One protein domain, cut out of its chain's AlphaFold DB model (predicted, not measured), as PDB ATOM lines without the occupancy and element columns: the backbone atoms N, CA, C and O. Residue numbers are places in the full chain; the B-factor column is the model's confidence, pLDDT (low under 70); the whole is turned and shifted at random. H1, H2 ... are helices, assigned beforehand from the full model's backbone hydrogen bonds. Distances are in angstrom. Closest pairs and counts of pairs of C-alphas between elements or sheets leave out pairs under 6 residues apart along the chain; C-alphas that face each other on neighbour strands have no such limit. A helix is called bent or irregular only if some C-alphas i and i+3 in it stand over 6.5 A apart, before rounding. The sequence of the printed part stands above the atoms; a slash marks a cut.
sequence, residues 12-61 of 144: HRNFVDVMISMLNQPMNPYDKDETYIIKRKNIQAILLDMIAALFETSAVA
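AT A GLANCE: This is residues 12 to 61 of the 144 residues of the protein "cytochrome P450 CYP736A12-like" of Gossypium hirsutum (UniProt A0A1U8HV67). A long helix, H2, sticks out with residues 48 to 61, while the short helix H1 runs the other way beside its first part, near residues 43 to 47. A looping stretch, residues 22 to 39, joins the two and reaches out at the opposite end of the longest axis from the last residues of H2. The printed part has 50 residues with two named helices, H1 then H2, and no named strand; its class is all helix. It is loose, with a radius of gyration of the C-alphas of 14.0 A, and elongated, spanning 44 by 27 by 18 A.

IN THESE COORDINATES: H2 is residues 40 to 61, 31.9 A from its first C-alpha at (39.992, 31.634, 32.612) to its last at (34.465, 13.640, 58.305). It is neither bent nor irregular, but only just: C-alphas 53 and 56 are 6.4 A apart. H1 is residues 15 to 21, 9.9 A long, with C-alpha 15 at (45.537, 30.784, 46.082).

HOW THE PARTS SIT: H2 and H1 only just touch, with 3 pairs of C-alphas within 8 A. The closest C-alphas are those of Ile 43 and Met 19, 6.4 A apart, and H2 touches H1 with residues 43 to 47 alone. Their lines stand at a shallow tilt of 12 degrees and run opposite ways, and the two form a helical hairpin. Their centres are 15.0 A apart. In H1 every O i to N i+4 pair is within hydrogen-bond range; in H2, 16 of 18 are.

THE WHOLE: The two C-alphas farthest apart are those of Lys 32 and Val 60, at 43.9 A. Without residues 48 to 61, which stand free, the body has 36 residues and spans 35 by 20 by 12 A. The link from H1 to H2 is long, with 18 residues, and the printed part has no cut. The mean pLDDT of the printed part is 85.4; residues 29 to 30 and 32 to 34 are under 70.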
ATOM      1  N   HIS A  12      48.951  40.050  50.793       76.44
ATOM      2  CA  HIS A  12      49.157  38.629  51.026       76.44
ATOM      3  C   HIS A  12      48.611  37.859  49.822       76.44
ATOM      4  O   HIS A  12      47.402  37.811  49.606       76.44
ATOM      5  N   ARG A  13      49.518  37.300  49.018       87.50
ATOM      6  CA  ARG A  13      49.183  36.525  47.822       87.50
ATOM      7  C   ARG A  13      48.467  35.241  48.238       87.50
ATOM      8  O   ARG A  13      49.070  34.391  48.885       87.50
ATOM      9  N   ASN A  14      47.204  35.097  47.855       89.50
ATOM     10  CA  ASN A  14      46.394  33.917  48.150       89.50
ATOM     11  C   ASN A  14      46.339  32.948  46.950       89.50
ATOM     12  O   ASN A  14      46.894  33.208  45.881       89.50
ATOM     13  N   PHE A  15      45.662  31.808  47.125       89.62
ATOM     14  CA  PHE A  15      45.537  30.784  46.082       89.62
ATOM     15  C   PHE A  15      44.930  31.323  44.775       89.62
ATOM     16  O   PHE A  15      45.420  31.008  43.692       89.62
ATOM     17  N   VAL A  16      43.908  32.179  44.860       91.38
ATOM     18  CA  VAL A  16      43.265  32.780  43.682       91.38
ATOM     19  C   VAL A  16      44.251  33.676  42.935       91.38
ATOM     20  O   VAL A  16      44.327  33.601  41.711       91.38
ATOM     21  N   ASP A  17      45.066  34.455  43.651       92.00
ATOM     22  CA  ASP A  17      46.103  35.298  43.044       92.00
ATOM     23  C   ASP A  17      47.165  34.462  42.317       92.00
ATOM     24  O   ASP A  17      47.634  34.828  41.235       92.00
ATOM     25  N   VAL A  18      47.543  33.312  42.887       91.00
ATOM     26  CA  VAL A  18      48.456  32.356  42.244       91.00
ATOM     27  C   VAL A  18      47.826  31.799  40.967       91.00
ATOM     28  O   VAL A  18      48.450  31.870  39.910       91.00
ATOM     29  N   MET A  19      46.579  31.334  41.023       90.19
ATOM     30  CA  MET A  19      45.889  30.795  39.849       90.19
ATOM     31  C   MET A  19      45.707  31.847  38.747       90.19
ATOM     32  O   MET A  19      45.926  31.556  37.574       90.19
ATOM     33  N   ILE A  20      45.366  33.090  39.104       91.25
ATOM     34  CA  ILE A  20      45.270  34.201  38.147       91.25
ATOM     35  C   ILE A  20      46.634  34.510  37.527       91.25
ATOM     36  O   ILE A  20      46.699  34.772  36.329       91.25
ATOM     37  N   SER A  21      47.728  34.439  38.292       90.19
ATOM     38  CA  SER A  21      49.072  34.672  37.744       90.19
ATOM     39  C   SER A  21      49.500  33.637  36.695       90.19
ATOM     40  O   SER A  21      50.364  33.933  35.875       90.19
ATOM     41  N   MET A  22      48.864  32.461  36.684       88.00
ATOM     42  CA  MET A  22      49.068  31.406  35.686       88.00
ATOM     43  C   MET A  22      48.194  31.585  34.432       88.00
ATOM     44  O   MET A  22      48.307  30.817  33.477       88.00
ATOM     45  N   LEU A  23      47.302  32.582  34.404       89.94
ATOM     46  CA  LEU A  23      46.426  32.831  33.264       89.94
ATOM     47  C   LEU A  23      47.244  33.140  32.006       89.94
ATOM     48  O   LEU A  23      48.126  33.995  32.014       89.94
ATOM     49  N   ASN A  24      46.890  32.484  30.901       85.75
ATOM     50  CA  ASN A  24      47.561  32.594  29.606       85.75
ATOM     51  C   ASN A  24      49.041  32.170  29.618       85.75
ATOM     52  O   ASN A  24      49.756  32.445  28.656       85.75
ATOM     53  N   GLN A  25      49.496  31.484  30.670       83.19
ATOM     54  CA  GLN A  25      50.804  30.843  30.688       83.19
ATOM     55  C   GLN A  25      50.700  29.404  30.157       83.19
ATOM     56  O   GLN A  25      49.655  28.756  30.325       83.19
ATOM     57  N   PRO A  26      51.754  28.891  29.492       80.00
ATOM     58  CA  PRO A  26      51.829  27.479  29.150       80.00
ATOM     59  C   PRO A  26      51.913  26.648  30.436       80.00
ATOM     60  O   PRO A  26      52.700  26.960  31.327       80.00
ATOM     61  N   MET A  27      51.111  25.585  30.525       73.56
ATOM     62  CA  MET A  27      51.088  24.677  31.679       73.56
ATOM     63  C   MET A  27      52.455  24.010  31.907       73.56
ATOM     64  O   MET A  27      52.882  23.841  33.046       73.56
ATOM     65  N   ASN A  28      53.147  23.659  30.820       77.12
ATOM     66  CA  ASN A  28      54.500  23.121  30.836       77.12
ATOM     67  C   ASN A  28      55.385  23.937  29.873       77.12
ATOM     68  O   ASN A  28      55.190  23.859  28.660       77.12
ATOM     69  N   PRO A  29      56.361  24.716  30.373       67.06
ATOM     70  CA  PRO A  29      57.246  25.514  29.526       67.06
ATOM     71  C   PRO A  29      58.262  24.677  28.726       67.06
ATOM     72  O   PRO A  29      58.954  25.229  27.874       67.06
ATOM     73  N   TYR A  30      58.362  23.368  28.985       69.56
ATOM     74  CA  TYR A  30      59.284  22.449  28.306       69.56
ATOM     75  C   TYR A  30      58.611  21.561  27.252       69.56
ATOM     76  O   TYR A  30      59.303  20.784  26.591       69.56
ATOM     77  N   ASP A  31      57.293  21.667  27.085       71.88
ATOM     78  CA  ASP A  31      56.550  20.879  26.107       71.88
ATOM     79  C   ASP A  31      56.595  21.554  24.728       71.88
ATOM     80  O   ASP A  31      56.151  22.694  24.568       71.88
ATOM     81  N   LYS A  32      57.201  20.880  23.744       60.78
ATOM     82  CA  LYS A  32      57.421  21.429  22.393       60.78
ATOM     83  C   LYS A  32      56.274  21.131  21.432       60.78
ATOM     84  O   LYS A  32      56.158  21.840  20.433       60.78
ATOM     85  N   ASP A  33      55.436  20.146  21.748       65.81
ATOM     86  CA  ASP A  33      54.470  19.594  20.798       65.81
ATOM     87  C   ASP A  33      53.016  19.949  21.155       65.81
ATOM     88  O   ASP A  33      52.205  20.127  20.247       65.81
ATOM     89  N   GLU A  34      52.687  20.196  22.433       60.06
ATOM     90  CA  GLU A  34      51.355  20.669  22.843       60.06
ATOM     91  C   GLU A  34      51.417  21.674  24.008       60.06
ATOM     92  O   GLU A  34      51.412  21.333  25.190       60.06
ATOM     93  N   THR A  35      51.412  22.972  23.688       71.50
ATOM     94  CA  THR A  35      51.306  24.017  24.717       71.50
ATOM     95  C   THR A  35      49.858  24.151  25.187       71.50
ATOM     96  O   THR A  35      49.072  24.947  24.670       71.50
ATOM     97  N   TYR A  36      49.473  23.375  26.201       79.38
ATOM     98  CA  TYR A  36      48.207  23.616  26.888       79.38
ATOM     99  C   TYR A  36      48.270  24.955  27.635       79.38
ATOM    100  O   TYR A  36      49.015  25.109  28.604       79.38
ATOM    101  N   ILE A  37      47.495  25.939  27.177       85.38
ATOM    102  CA  ILE A  37      47.427  27.269  27.793       85.38
ATOM    103  C   ILE A  37      46.290  27.295  28.812       85.38
ATOM    104  O   ILE A  37      45.131  27.043  28.466       85.38
ATOM    105  N   ILE A  38      46.603  27.677  30.051       86.88
ATOM    106  CA  ILE A  38      45.603  27.849  31.106       86.88
ATOM    107  C   ILE A  38      44.701  29.034  30.750       86.88
ATOM    108  O   ILE A  38      45.136  30.188  30.707       86.88
ATOM    109  N   LYS A  39      43.411  28.763  30.526       91.31
ATOM    110  CA  LYS A  39      42.399  29.795  30.268       91.31
ATOM    111  C   LYS A  39      41.604  30.098  31.533       91.31
ATOM    112  O   LYS A  39      41.526  29.301  32.466       91.31
ATOM    113  N   ARG A  40      40.892  31.225  31.519       91.44
ATOM    114  CA  ARG A  40      39.992  31.634  32.612       91.44
ATOM    115  C   ARG A  40      38.995  30.537  33.012       91.44
ATOM    116  O   ARG A  40      38.748  30.365  34.199       91.44
ATOM    117  N   LYS A  41      38.448  29.790  32.044       92.38
ATOM    118  CA  LYS A  41      37.513  28.684  32.313       92.38
ATOM    119  C   LYS A  41      38.157  27.557  33.124       92.38
ATOM    120  O   LYS A  41      37.498  27.006  33.992       92.38
ATOM    121  N   ASN A  42      39.434  27.254  32.880       91.00
ATOM    122  CA  ASN A  42      40.173  26.261  33.657       91.00
ATOM    123  C   ASN A  42      40.329  26.708  35.105       91.00
ATOM    124  O   ASN A  42      40.023  25.948  36.010       91.00
ATOM    125  N   ILE A  43      40.732  27.963  35.315       91.81
ATOM    126  CA  ILE A  43      40.863  28.535  36.660       91.81
ATOM    127  C   ILE A  43      39.514  28.508  37.388       91.81
ATOM    128  O   ILE A  43      39.451  28.101  38.541       91.81
ATOM    129  N   GLN A  44      38.428  28.896  36.713       92.44
ATOM    130  CA  GLN A  44      37.080  28.848  37.286       92.44
ATOM    131  C   GLN A  44      36.654  27.424  37.659       92.44
ATOM    132  O   GLN A  44      36.109  27.237  38.741       92.44
ATOM    133  N   ALA A  45      36.918  26.440  36.794       93.56
ATOM    134  CA  ALA A  45      36.609  25.040  37.067       93.56
ATOM    135  C   ALA A  45      37.412  24.506  38.262       93.56
ATOM    136  O   ALA A  45      36.824  23.977  39.193       93.56
ATOM    137  N   ILE A  46      38.726  24.748  38.301       92.44
ATOM    138  CA  ILE A  46      39.596  24.307  39.405       92.44
ATOM    139  C   ILE A  46      39.166  24.932  40.739       92.44
ATOM    140  O   ILE A  46      39.150  24.254  41.763       92.44
ATOM    141  N   LEU A  47      38.804  26.220  40.742       92.62
ATOM    142  CA  LEU A  47      38.309  26.890  41.949       92.62
ATOM    143  C   LEU A  47      36.986  26.292  42.429       92.62
ATOM    144  O   LEU A  47      36.809  26.096  43.629       92.62
ATOM    145  N   LEU A  48      36.072  26.000  41.504       92.88
ATOM    146  CA  LEU A  48      34.803  25.360  41.830       92.88
ATOM    147  C   LEU A  48      35.022  23.955  42.403       92.88
ATOM    148  O   LEU A  48      34.479  23.653  43.463       92.88
ATOM    149  N   ASP A  49      35.851  23.141  41.747       91.06
ATOM    150  CA  ASP A  49      36.169  21.777  42.177       91.06
ATOM    151  C   ASP A  49      36.812  21.766  43.569       91.06
ATOM    152  O   ASP A  49      36.426  20.971  44.422       91.06
ATOM    153  N   MET A  50      37.741  22.689  43.841       91.38
ATOM    154  CA  MET A  50      38.383  22.813  45.152       91.38
ATOM    155  C   MET A  50      37.376  23.146  46.258       91.38
ATOM    156  O   MET A  50      37.408  22.529  47.322       91.38
ATOM    157  N   ILE A  51      36.480  24.111  46.025       88.94
ATOM    158  CA  ILE A  51      35.475  24.516  47.017       88.94
ATOM    159  C   ILE A  51      34.485  23.375  47.269       88.94
ATOM    160  O   ILE A  51      34.201  23.056  48.425       88.94
ATOM    161  N   ALA A  52      33.994  22.745  46.199       87.50
ATOM    162  CA  ALA A  52      33.054  21.634  46.288       87.50
ATOM    163  C   ALA A  52      33.664  20.433  47.028       87.50
ATOM    164  O   ALA A  52      33.024  19.868  47.914       87.50
ATOM    165  N   ALA A  53      34.915  20.081  46.717       87.62
ATOM    166  CA  ALA A  53      35.618  18.986  47.373       87.62
ATOM    167  C   ALA A  53      35.903  19.279  48.851       87.62
ATOM    168  O   ALA A  53      35.771  18.380  49.674       87.62
ATOM    169  N   LEU A  54      36.280  20.508  49.216       86.50
ATOM    170  CA  LEU A  54      36.672  20.840  50.589       86.50
ATOM    171  C   LEU A  54      35.489  20.837  51.562       86.50
ATOM    172  O   LEU A  54      35.595  20.297  52.665       86.50
ATOM    173  N   PHE A  55      34.387  21.484  51.185       84.06
ATOM    174  CA  PHE A  55      33.324  21.802  52.135       84.06
ATOM    175  C   PHE A  55      32.593  20.549  52.621       84.06
ATOM    176  O   PHE A  55      32.585  20.256  53.816       84.06
ATOM    177  N   GLU A  56      32.048  19.769  51.689       84.62
ATOM    178  CA  GLU A  56      31.253  18.586  52.025       84.62
ATOM    179  C   GLU A  56      32.111  17.510  52.705       84.62
ATOM    180  O   GLU A  56      31.703  16.919  53.706       84.62
ATOM    181  N   THR A  57      33.340  17.284  52.223       90.19
ATOM    182  CA  THR A  57      34.173  16.187  52.739       90.19
ATOM    183  C   THR A  57      34.655  16.426  54.168       90.19
ATOM    184  O   THR A  57      34.574  15.523  55.003       90.19
ATOM    185  N   SER A  58      35.118  17.642  54.474       91.25
ATOM    186  CA  SER A  58      35.601  18.000  55.812       91.25
ATOM    187  C   SER A  58      34.467  18.045  56.838       91.25
ATOM    188  O   SER A  58      34.640  17.565  57.964       91.25
ATOM    189  N   ALA A  59      33.290  18.548  56.446       92.06
ATOM    190  CA  ALA A  59      32.110  18.575  57.299       92.06
ATOM    191  C   ALA A  59      31.660  17.155  57.666       92.06
ATOM    192  O   ALA A  59      31.514  16.846  58.849       92.06
ATOM    193  N   VAL A  60      31.518  16.267  56.676       93.38
ATOM    194  CA  VAL A  60      31.100  14.874  56.900       93.38
ATOM    195  C   VAL A  60      32.115  14.113  57.755       93.38
ATOM    196  O   VAL A  60      31.719  13.443  58.709       93.38
ATOM    197  N   ALA A  61      33.418  14.257  57.486       94.62
ATOM    198  CA  ALA A  61      34.465  13.640  58.305       94.62
ATOM    199  C   ALA A  61      34.380  14.086  59.775       94.62
ATOM    200  O   ALA A  61      34.445  13.263  60.689       94.62
TER     201      ALA A  61